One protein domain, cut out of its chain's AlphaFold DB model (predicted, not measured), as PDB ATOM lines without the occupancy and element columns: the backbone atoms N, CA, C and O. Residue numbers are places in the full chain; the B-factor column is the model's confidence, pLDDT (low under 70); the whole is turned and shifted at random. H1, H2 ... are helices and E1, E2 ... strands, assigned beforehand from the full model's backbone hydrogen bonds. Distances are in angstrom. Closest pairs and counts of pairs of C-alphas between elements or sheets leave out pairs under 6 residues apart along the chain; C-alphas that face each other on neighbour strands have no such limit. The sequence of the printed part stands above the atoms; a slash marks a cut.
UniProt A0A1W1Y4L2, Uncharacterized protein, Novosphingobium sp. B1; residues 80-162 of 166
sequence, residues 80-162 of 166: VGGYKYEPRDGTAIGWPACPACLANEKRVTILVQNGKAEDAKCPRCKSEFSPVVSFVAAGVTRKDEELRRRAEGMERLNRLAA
ATOM      1  N   VAL A  80      31.833  -3.417  24.613       85.19
ATOM      2  CA  VAL A  80      31.850  -4.721  25.277       85.19
ATOM      3  C   VAL A  80      32.805  -5.639  24.527       85.19
ATOM      4  O   VAL A  80      32.594  -5.958  23.359       85.19
ATOM      5  N   GLY A  81      33.872  -6.075  25.199       80.88
ATOM      6  CA  GLY A  81      34.839  -7.016  24.624       80.88
ATOM      7  C   GLY A  81      35.581  -6.487  23.389       80.88
ATOM      8  O   GLY A  81      35.955  -7.285  22.535       80.88
ATOM      9  N   GLY A  82      35.768  -5.166  23.267       85.06
ATOM     10  CA  GLY A  82      36.432  -4.537  22.119       85.06
ATOM     11  C   GLY A  82      35.518  -4.308  20.910       85.06
ATOM     12  O   GLY A  82      35.989  -3.883  19.853       85.06
ATOM     13  N   TYR A  83      34.219  -4.570  21.057       88.44
ATOM     14  CA  TYR A  83      33.199  -4.287  20.057       88.44
ATOM     15  C   TYR A  83      32.241  -3.209  20.560       88.44
ATOM     16  O   TYR A  83      31.875  -3.175  21.733       88.44
ATOM     17  N   LYS A  84      31.797  -2.338  19.648       90.12
ATOM     18  CA  LYS A  84      30.834  -1.276  19.956       90.12
ATOM     19  C   LYS A  84      29.418  -1.710  19.618       90.12
ATOM     20  O   LYS A  84      29.173  -2.207  18.519       90.12
ATOM     21  N   TYR A  85      28.493  -1.473  20.537       90.31
ATOM     22  CA  TYR A  85      27.084  -1.836  20.429       90.31
ATOM     23  C   TYR A  85      26.193  -0.610  20.565       90.31
ATOM     24  O   TYR A  85      26.546   0.363  21.235       90.31
ATOM     25  N   GLU A  86      25.016  -0.674  19.950       87.69
ATOM     26  CA  GLU A  86      23.986   0.325  20.197       87.69
ATOM     27  C   GLU A  86      23.540   0.240  21.668       87.69
ATOM     28  O   GLU A  86      23.312  -0.865  22.179       87.69
ATOM     29  N   PRO A  87      23.453   1.379  22.377       86.94
ATOM     30  CA  PRO A  87      22.942   1.419  23.736       86.94
ATOM     31  C   PRO A  87      21.412   1.332  23.722       86.94
ATOM     32  O   PRO A  87      20.736   2.057  22.993       86.94
ATOM     33  N   ARG A  88      20.842   0.521  24.609       82.94
ATOM     34  CA  ARG A  88      19.437   0.631  25.015       82.94
ATOM     35  C   ARG A  88      19.373   0.595  26.529       82.94
ATOM     36  O   ARG A  88      19.793  -0.386  27.134       82.94
ATOM     37  N   ASP A  89      18.930   1.697  27.125       78.25
ATOM     38  CA  ASP A  89      18.901   1.879  28.583       78.25
ATOM     39  C   ASP A  89      20.269   1.590  29.241       78.25
ATOM     40  O   ASP A  89      20.364   0.966  30.295       78.25
ATOM     41  N   GLY A  90      21.357   1.986  28.566       74.88
ATOM     42  CA  GLY A  90      22.737   1.766  29.018       74.88
ATOM     43  C   GLY A  90      23.270   0.339  28.836       74.88
ATOM     44  O   GLY A  90      24.420   0.076  29.175       74.88
ATOM     45  N   THR A  91      22.476  -0.575  28.274       81.75
ATOM     46  CA  THR A  91      22.886  -1.960  27.999       81.75
ATOM     47  C   THR A  91      23.150  -2.154  26.508       81.75
ATOM     48  O   THR A  91      22.415  -1.635  25.667       81.75
ATOM     49  N   ALA A  92      24.195  -2.911  26.168       85.12
ATOM     50  CA  ALA A  92      24.464  -3.310  24.790       85.12
ATOM     51  C   ALA A  92      23.311  -4.169  24.249       85.12
ATOM     52  O   ALA A  92      22.901  -5.138  24.890       85.12
ATOM     53  N   ILE A  93      22.801  -3.836  23.064       86.06
ATOM     54  CA  ILE A  93      21.745  -4.592  22.382       86.06
ATOM     55  C   ILE A  93      22.174  -4.954  20.957       86.06
ATOM     56  O   ILE A  93      22.865  -4.203  20.274       86.06
ATOM     57  N   GLY A  94      21.721  -6.117  20.490       86.75
ATOM     58  CA  GLY A  94      21.849  -6.545  19.107       86.75
ATOM     59  C   GLY A  94      23.239  -7.060  18.753       86.75
ATOM     60  O   GLY A  94      23.972  -7.591  19.591       86.75
ATOM     61  N   TRP A  95      23.563  -6.959  17.467       88.81
ATOM     62  CA  TRP A  95      24.888  -7.271  16.938       88.81
ATOM     63  C   TRP A  95      25.794  -6.041  17.031       88.81
ATOM     64  O   TRP A  95      25.299  -4.920  16.909       88.81
ATOM     65  N   PRO A  96      27.111  -6.220  17.207       91.81
ATOM     66  CA  PRO A  96      28.005  -5.084  17.267       91.81
ATOM     67  C   PRO A  96      28.184  -4.433  15.903       91.81
ATOM     68  O   PRO A  96      27.957  -5.030  14.843       91.81
ATOM     69  N   ALA A  97      28.669  -3.201  15.938       92.12
ATOM     70  CA  ALA A  97      29.153  -2.512  14.767       92.12
ATOM     71  C   ALA A  97      30.480  -3.102  14.273       92.12
ATOM     72  O   ALA A  97      31.330  -3.565  15.034       92.12
ATOM     73  N   CYS A  98      30.663  -3.049  12.957       92.19
ATOM     74  CA  CYS A  98      31.861  -3.492  12.272       92.19
ATOM     75  C   CYS A  98      33.064  -2.616  12.670       92.19
ATOM     76  O   CYS A  98      33.082  -1.428  12.322       92.19
ATOM     77  N   PRO A  99      34.109  -3.181  13.303       90.56
ATOM     78  CA  PRO A  99      35.269  -2.406  13.736       90.56
ATOM     79  C   PRO A  99      36.058  -1.835  12.549       90.56
ATOM     80  O   PRO A  99      36.562  -0.721  12.635       90.56
ATOM     81  N   ALA A 100      36.101  -2.532  11.408       90.50
ATOM     82  CA  ALA A 100      36.785  -2.043  10.210       90.50
ATOM     83  C   ALA A 100      36.092  -0.811   9.598       90.50
ATOM     84  O   ALA A 100      36.754   0.155   9.227       90.50
ATOM     85  N   CYS A 101      34.756  -0.812   9.525       89.81
ATOM     86  CA  CYS A 101      34.002   0.340   9.014       89.81
ATOM     87  C   CYS A 101      34.066   1.534   9.979       89.81
ATOM     88  O   CYS A 101      34.153   2.678   9.534       89.81
ATOM     89  N   LEU A 102      34.080   1.276  11.288       88.31
ATOM     90  CA  LEU A 102      34.266   2.317  12.297       88.31
ATOM     91  C   LEU A 102      35.668   2.933  12.237       88.31
ATOM     92  O   LEU A 102      35.798   4.155  12.276       88.31
ATOM     93  N   ALA A 103      36.710   2.107  12.123       87.06
ATOM     94  CA  ALA A 103      38.094   2.568  12.093       87.06
ATOM     95  C   ALA A 103      38.407   3.371  10.823       87.06
ATOM     96  O   ALA A 103      38.963   4.463  10.916       87.06
ATOM     97  N   ASN A 104      38.008   2.854   9.658       86.56
ATOM     98  CA  ASN A 104      38.403   3.419   8.368       86.56
ATOM     99  C   ASN A 104      37.467   4.529   7.880       86.56
ATOM    100  O   ASN A 104      37.911   5.456   7.213       86.56
ATOM    101  N   GLU A 105      36.171   4.440   8.186       81.69
ATOM    102  CA  GLU A 105      35.153   5.307   7.576       81.69
ATOM    103  C   GLU A 105      34.308   6.077   8.596       81.69
ATOM    104  O   GLU A 105      33.385   6.787   8.195       81.69
ATOM    105  N   LYS A 106      34.578   5.919   9.904       82.06
ATOM    106  CA  LYS A 106      33.778   6.506  10.997       82.06
ATOM    107  C   LYS A 106      32.278   6.257  10.814       82.06
ATOM    108  O   LYS A 106      31.450   7.107  11.119       82.06
ATOM    109  N   ARG A 107      31.929   5.081  10.281       82.56
ATOM    110  CA  ARG A 107      30.545   4.700  10.007       82.56
ATOM    111  C   ARG A 107      30.146   3.507  10.852       82.56
ATOM    112  O   ARG A 107      30.788   2.457  10.803       82.56
ATOM    113  N   VAL A 108      29.024   3.651  11.543       86.88
ATOM    114  CA  VAL A 108      28.359   2.552  12.237       86.88
ATOM    115  C   VAL A 108      27.717   1.641  11.186       86.88
ATOM    116  O   VAL A 108      26.912   2.063  10.360       86.88
ATOM    117  N   THR A 109      28.138   0.381  11.130       88.81
ATOM    118  CA  THR A 109      27.527  -0.642  10.270       88.81
ATOM    119  C   THR A 109      27.384  -1.906  11.087       88.81
ATOM    120  O   THR A 109      28.393  -2.482  11.482       88.81
ATOM    121  N   ILE A 110      26.152  -2.335  11.334       90.75
ATOM    122  CA  ILE A 110      25.865  -3.490  12.182       90.75
ATOM    123  C   ILE A 110      26.248  -4.786  11.462       90.75
ATOM    124  O   ILE A 110      25.957  -4.974  10.275       90.75
ATOM    125  N   LEU A 111      26.956  -5.661  12.175       90.75
ATOM    126  CA  LEU A 111      27.314  -6.983  11.680       90.75
ATOM    127  C   LEU A 111      26.070  -7.872  11.572       90.75
ATOM    128  O   LEU A 111      25.122  -7.745  12.342       90.75
ATOM    129  N   VAL A 112      26.085  -8.802  10.620       89.31
ATOM    130  CA  VAL A 112      25.031  -9.812  10.467       89.31
ATOM    131  C   VAL A 112      25.587 -11.196  10.758       89.31
ATOM    132  O   VAL A 112      26.747 -11.472  10.462       89.31
ATOM    133  N   GLN A 113      24.763 -12.075  11.322       87.06
ATOM    134  CA  GLN A 113      25.154 -13.458  11.591       87.06
ATOM    135  C   GLN A 113      25.563 -14.180  10.299       87.06
ATOM    136  O   GLN A 113      24.871 -14.071   9.284       87.06
ATOM    137  N   ASN A 114      26.653 -14.945  10.347       86.12
ATOM    138  CA  ASN A 114      27.161 -15.724   9.224       86.12
ATOM    139  C   ASN A 114      27.458 -17.167   9.648       86.12
ATOM    140  O   ASN A 114      28.568 -17.494  10.050       86.12
ATOM    141  N   GLY A 115      26.466 -18.051   9.544       84.62
ATOM    142  CA  GLY A 115      26.623 -19.447   9.953       84.62
ATOM    143  C   GLY A 115      26.431 -19.621  11.458       84.62
ATOM    144  O   GLY A 115      25.289 -19.667  11.921       84.62
ATOM    145  N   LYS A 116      27.519 -19.764  12.226       81.94
ATOM    146  CA  LYS A 116      27.432 -20.034  13.673       81.94
ATOM    147  C   LYS A 116      26.909 -18.821  14.449       81.94
ATOM    148  O   LYS A 116      26.847 -17.705  13.943       81.94
ATOM    149  N   ALA A 117      26.511 -19.045  15.701       79.31
ATOM    150  CA  ALA A 117      25.994 -17.995  16.584       79.31
ATOM    151  C   ALA A 117      27.020 -16.901  16.923       79.31
ATOM    152  O   ALA A 117      26.615 -15.802  17.282       79.31
ATOM    153  N   GLU A 118      28.313 -17.203  16.805       84.88
ATOM    154  CA  GLU A 118      29.417 -16.286  17.123       84.88
ATOM    155  C   GLU A 118      30.135 -15.758  15.877       84.88
ATOM    156  O   GLU A 118      31.026 -14.921  15.980       84.88
ATOM    157  N   ASP A 119      29.739 -16.234  14.697       88.25
ATOM    158  CA  ASP A 119      30.336 -15.822  13.437       88.25
ATOM    159  C   ASP A 119      29.489 -14.696  12.853       88.25
ATOM    160  O   ASP A 119      28.278 -14.836  12.641       88.25
ATOM    161  N   ALA A 120      30.127 -13.564  12.584       90.94
ATOM    162  CA  ALA A 120      29.466 -12.391  12.048       90.94
ATOM    163  C   ALA A 120      30.201 -11.864  10.816       90.94
ATOM    164  O   ALA A 120      31.424 -11.927  10.711       90.94
ATOM    165  N   LYS A 121      29.452 -11.317   9.863       93.44
ATOM    166  CA  LYS A 121      29.976 -10.734   8.629       93.44
ATOM    167  C   LYS A 121      29.449  -9.326   8.456       93.44
ATOM    168  O   LYS A 121      28.271  -9.052   8.677       93.44
ATOM    169  N   CYS A 122      30.309  -8.419   8.019       93.31
ATOM    170  CA  CYS A 122      29.871  -7.080   7.663       93.31
ATOM    171  C   CYS A 122      29.181  -7.103   6.289       93.31
ATOM    172  O   CYS A 122      29.798  -7.522   5.304       93.31
ATOM    173  N   PRO A 123      27.942  -6.600   6.152       91.88
ATOM    174  CA  PRO A 123      27.272  -6.547   4.854       91.88
ATOM    175  C   PRO A 123      27.957  -5.585   3.870       91.88
ATOM    176  O   PRO A 123      27.790  -5.750   2.660       91.88
ATOM    177  N   ARG A 124      28.746  -4.624   4.373       90.38
ATOM    178  CA  ARG A 124      29.386  -3.559   3.593       90.38
ATOM    179  C   ARG A 124      30.793  -3.920   3.124       90.38
ATOM    180  O   ARG A 124      30.995  -4.097   1.931       90.38
ATOM    181  N   CYS A 125      31.743  -4.080   4.046       91.69
ATOM    182  CA  CYS A 125      33.134  -4.413   3.701       91.69
ATOM    183  C   CYS A 125      33.396  -5.920   3.548       91.69
ATOM    184  O   CYS A 125      34.495  -6.308   3.174       91.69
ATOM    185  N   LYS A 126      32.398  -6.773   3.828       92.50
ATOM    186  CA  LYS A 126      32.480  -8.243   3.739       92.50
ATOM    187  C   LYS A 126      33.489  -8.909   4.681       92.50
ATOM    188  O   LYS A 126      33.609 -10.128   4.617       92.50
ATOM    189  N   SER A 127      34.140  -8.160   5.571       91.50
ATOM    190  CA  SER A 127      34.983  -8.716   6.631       91.50
ATOM    191  C   SER A 127      34.184  -9.634   7.552       91.50
ATOM    192  O   SER A 127      33.022  -9.354   7.868       91.50
ATOM    193  N   GLU A 128      34.824 -10.717   7.971       92.50
ATOM    194  CA  GLU A 128      34.270 -11.729   8.866       92.50
ATOM    195  C   GLU A 128      34.939 -11.609  10.236       92.50
ATOM    196  O   GLU A 128      36.130 -11.313  10.335       92.50
ATOM    197  N   PHE A 129      34.150 -11.791  11.289       89.56
ATOM    198  CA  PHE A 129      34.549 -11.608  12.676       89.56
ATOM    199  C   PHE A 129      34.047 -12.797  13.494       89.56
ATOM    200  O   PHE A 129      32.872 -13.155  13.407       89.56
ATOM    201  N   SER A 130      34.944 -13.395  14.276       88.75
ATOM    202  CA  SER A 130      34.659 -14.512  15.176       88.75
ATOM    203  C   SER A 130      35.714 -14.549  16.296       88.75
ATOM    204  O   SER A 130      36.899 -14.390  15.983       88.75
ATOM    205  N   PRO A 131      35.342 -14.741  17.575       86.38
ATOM    206  CA  PRO A 131      33.976 -14.838  18.089       86.38
ATOM    207  C   PRO A 131      33.348 -13.453  18.322       86.38
ATOM    208  O   PRO A 131      34.002 -12.521  18.786       86.38
ATOM    209  N   VAL A 132      32.052 -13.325  18.038       87.75
ATOM    210  CA  VAL A 132      31.261 -12.110  18.264       87.75
ATOM    211  C   VAL A 132      30.000 -12.448  19.045       87.75
ATOM    212  O   VAL A 132      29.239 -13.335  18.672       87.75
ATOM    213  N   VAL A 133      29.735 -11.703  20.116       86.19
ATOM    214  CA  VAL A 133      28.532 -11.896  20.932       86.19
ATOM    215  C   VAL A 133      27.428 -10.957  20.456       86.19
ATOM    216  O   VAL A 133      27.673  -9.774  20.219       86.19
ATOM    217  N   SER A 134      26.203 -11.473  20.345       85.75
ATOM    218  CA  SER A 134      25.001 -10.645  20.212       85.75
ATOM    219  C   SER A 134      24.229 -10.597  21.528       85.75
ATOM    220  O   SER A 134      24.087 -11.611  22.222       85.75
ATOM    221  N   PHE A 135      23.727  -9.410  21.860       84.81
ATOM    222  CA  PHE A 135      22.921  -9.168  23.050       84.81
ATOM    223  C   PHE A 135      21.439  -9.082  22.685       84.81
ATOM    224  O   PHE A 135      21.063  -8.570  21.631       84.81
ATOM    225  N   VAL A 136      20.582  -9.597  23.562       79.44
ATOM    226  CA  VAL A 136      19.125  -9.455  23.445       79.44
ATOM    227  C   VAL A 136      18.657  -8.292  24.312       79.44
ATOM    228  O   VAL A 136      19.300  -7.964  25.307       79.44
ATOM    229  N   ALA A 137      17.552  -7.655  23.922       72.50
ATOM    230  CA  ALA A 137      16.959  -6.580  24.709       72.50
ATOM    231  C   ALA A 137      16.600  -7.064  26.125       72.50
ATOM    232  O   ALA A 137      16.204  -8.218  26.312       72.50
ATOM    233  N   ALA A 138      16.693  -6.171  27.112       67.06
ATOM    234  CA  ALA A 138      16.264  -6.462  28.475       67.06
ATOM    235  C   ALA A 138      14.797  -6.938  28.491       67.06
ATOM    236  O   ALA A 138      13.927  -6.318  27.883       67.06
ATOM    237  N   GLY A 139      14.536  -8.064  29.161       65.00
ATOM    238  CA  GLY A 139      13.203  -8.675  29.240       65.00
ATOM    239  C   GLY A 139      12.839  -9.633  28.097       65.00
ATOM    240  O   GLY A 139      11.765 -10.225  28.147       65.00
ATOM    241  N   VAL A 140      13.715  -9.835  27.105       69.94
ATOM    242  CA  VAL A 140      13.518 -10.816  26.022       69.94
ATOM    243  C   VAL A 140      14.450 -12.006  26.236       69.94
ATOM    244  O   VAL A 140      15.657 -11.830  26.419       69.94
ATOM    245  N   THR A 141      13.925 -13.235  26.212       73.69
ATOM    246  CA  THR A 141      14.792 -14.417  26.312       73.69
ATOM    247  C   THR A 141      15.445 -14.726  24.963       73.69
ATOM    248  O   THR A 141      14.896 -14.435  23.900       73.69
ATOM    249  N   ARG A 142      16.611 -15.391  24.978       68.25
ATOM    250  CA  ARG A 142      17.245 -15.888  23.740       68.25
ATOM    251  C   ARG A 142      16.299 -16.760  22.907       68.25
ATOM    252  O   ARG A 142      16.365 -16.703  21.686       68.25
ATOM    253  N   LYS A 143      15.418 -17.530  23.559       72.31
ATOM    254  CA  LYS A 143      14.430 -18.382  22.884       72.31
ATOM    255  C   LYS A 143      13.376 -17.564  22.142       72.31
ATOM    256  O   LYS A 143      13.053 -17.903  21.009       72.31
ATOM    257  N   ASP A 144      12.878 -16.493  22.754       73.62
ATOM    258  CA  ASP A 144      11.871 -15.621  22.133       73.62
ATOM    259  C   ASP A 144      12.443 -14.915  20.900       73.62
ATOM    260  O   ASP A 144      11.806 -14.849  19.849       73.62
ATOM    261  N   GLU A 145      13.690 -14.454  20.998       72.62
ATOM    262  CA  GLU A 145      14.395 -13.823  19.884       72.62
ATOM    263  C   GLU A 145      14.678 -14.817  18.742       72.62
ATOM    264  O   GLU A 145      14.553 -14.478  17.565       72.62
ATOM    265  N   GLU A 146      15.025 -16.064  19.068       74.19
ATOM    266  CA  GLU A 146      15.237 -17.126  18.081       74.19
ATOM    267  C   GLU A 146      13.934 -17.503  17.355       74.19
ATOM    268  O   GLU A 146      13.917 -17.622  16.127       74.19
ATOM    269  N   LEU A 147      12.823 -17.606  18.094       77.56
ATOM    270  CA  LEU A 147      11.478 -17.790  17.543       77.56
ATOM    271  C   LEU A 147      11.101 -16.651  16.592       77.56
ATOM    272  O   LEU A 147      10.629 -16.914  15.483       77.56
ATOM    273  N   ARG A 148      11.369 -15.401  16.985       75.81
ATOM    274  CA  ARG A 148      11.126 -14.215  16.155       75.81
ATOM    275  C   ARG A 148      11.929 -14.257  14.859       75.81
ATOM    276  O   ARG A 148      11.350 -14.128  13.785       75.81
ATOM    277  N   ARG A 149      13.237 -14.526  14.930       72.81
ATOM    278  CA  ARG A 149      14.098 -14.654  13.736       72.81
ATOM    279  C   ARG A 149      13.645 -15.786  12.816       72.81
ATOM    280  O   ARG A 149      13.686 -15.640  11.596       72.81
ATOM    281  N   ARG A 150      13.192 -16.908  13.382       76.00
ATOM    282  CA  ARG A 150      12.655 -18.037  12.613       76.00
ATOM    283  C   ARG A 150      11.341 -17.674  11.919       76.00
ATOM    284  O   ARG A 150      11.163 -18.041  10.758       76.00
ATOM    285  N   ALA A 151      10.464 -16.930  12.590       75.00
ATOM    286  CA  ALA A 151       9.230 -16.407  12.008       75.00
ATOM    287  C   ALA A 151       9.515 -15.395  10.882       75.00
ATOM    288  O   ALA A 151       9.004 -15.561   9.778       75.00
ATOM    289  N   GLU A 152      10.408 -14.423  11.107       78.38
ATOM    290  CA  GLU A 152      10.831 -13.438  10.097       78.38
ATOM    291  C   GLU A 152      11.500 -14.108   8.881       78.38
ATOM    292  O   GLU A 152      11.259 -13.728   7.734       78.38
ATOM    293  N   GLY A 153      12.330 -15.132   9.110       75.31
ATOM    294  CA  GLY A 153      12.951 -15.920   8.044       75.31
ATOM    295  C   GLY A 153      11.923 -16.688   7.208       75.31
ATOM    296  O   GLY A 153      11.998 -16.682   5.978       75.31
ATOM    297  N   MET A 154      10.930 -17.294   7.863       74.75
ATOM    298  CA  MET A 154       9.823 -17.980   7.193       74.75
ATOM    299  C   MET A 154       8.957 -17.002   6.390       74.75
ATOM    300  O   MET A 154       8.592 -17.296   5.254       74.75
ATOM    301  N   GLU A 155       8.691 -15.811   6.926       76.94
ATOM    302  CA  GLU A 155       7.937 -14.766   6.233       76.94
ATOM    303  C   GLU A 155       8.680 -14.252   4.990       76.94
ATOM    304  O   GLU A 155       8.076 -14.089   3.928       76.94
ATOM    305  N   ARG A 156      10.005 -14.062   5.068       75.50
ATOM    306  CA  ARG A 156      10.834 -13.693   3.904       75.50
ATOM    307  C   ARG A 156      10.801 -14.756   2.812       75.50
ATOM    308  O   ARG A 156      10.646 -14.407   1.644       75.50
ATOM    309  N   LEU A 157      10.927 -16.032   3.179       75.31
ATOM    310  CA  LEU A 157      10.803 -17.143   2.232       75.31
ATOM    311  C   LEU A 157       9.421 -17.157   1.576       75.31
ATOM    312  O   LEU A 157       9.324 -17.309   0.363       75.31
ATOM    313  N   ASN A 158       8.365 -16.917   2.357       76.81
ATOM    314  CA  ASN A 158       7.002 -16.879   1.842       76.81
ATOM    315  C   ASN A 158       6.778 -15.697   0.878       76.81
ATOM    316  O   ASN A 158       6.150 -15.858  -0.163       76.81
ATOM    317  N   ARG A 159       7.367 -14.523   1.151       75.62
ATOM    318  CA  ARG A 159       7.340 -13.371   0.226       75.62
ATOM    319  C   ARG A 159       8.109 -13.619  -1.073       75.62
ATOM    320  O   ARG A 159       7.713 -13.094  -2.107       75.62
ATOM    321  N   LEU A 160       9.194 -14.392  -1.032       74.81
ATOM    322  CA  LEU A 160       9.950 -14.788  -2.228       74.81
ATOM    323  C   LEU A 160       9.233 -15.882  -3.035       74.81
ATOM    324  O   LEU A 160       9.407 -15.949  -4.249       74.81
ATOM    325  N   ALA A 161       8.438 -16.720  -2.367       67.88
ATOM    326  CA  ALA A 161       7.638 -17.777  -2.981       67.88
ATOM    327  C   ALA A 161       6.261 -17.299  -3.483       67.88
ATOM    328  O   ALA A 161       5.595 -18.033  -4.213       67.88
ATOM    329  N   ALA A 162       5.825 -16.089  -3.116       63.28
ATOM    330  CA  ALA A 162       4.568 -15.523  -3.588       63.28
ATOM    331  C   ALA A 162       4.637 -15.253  -5.107       63.28
ATOM    332  O   ALA A 162       5.563 -14.572  -5.565       63.28
TER     333      ALA A 162
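AT A GLANCE: This is residues 80 to 162 of the 166 residues of an uncharacterized protein of Novosphingobium sp. B1 (UniProt A0A1W1Y4L2). A small, loop-rich body holds the hairpin E1-E2, the short helix H1 and a long stretch with short strand-like pairings, residues 112 to 113 with 120 to 121 and 120 to 121 with 128 to 129, antiparallel. From it the long helix H2 sticks out as an arm, with residues 146 to 162 standing free. The 83 printed residues, under half in named elements, run E1, E2, H1, H2, mixed helices and strands with one antiparallel sheet, E1 - E2; the whole is only just compact, close to loose (radius of gyration of the C-alphas 14.1 A), spanning 40 by 30 by 20 A.

IN THESE COORDINATES: E1, residues 83 to 88, begins at C-alpha 83 (33.199, -4.287, 20.057) and is 15.4 A long. E2 is residues 91 to 93, H1 residues 99 to 105. H2, residues 142 to 161, is 28.5 A long, ending at C-alpha 161 (7.638, -17.777, -2.981).

HOW THE PARTS SIT: In the hairpin E1 and E2, N 88 and O 91 are 2.9 A apart, within hydrogen-bond range. The closest C-alphas of E1 and H1, Tyr 83 and Pro 99, are 6.9 A apart. H2 is apart from E1, E2 and H1. In H1 and H2 every O i to N i+4 pair is within hydrogen-bond range.

THE WHOLE: The farthest C-alphas, Gly 82 and Ala 162, are 42.4 A apart. The printed part has no cut. The link H1 to H2, 36 residues, is long. Confidence is under 70 at residues 138 to 140, 142 and 161 to 162.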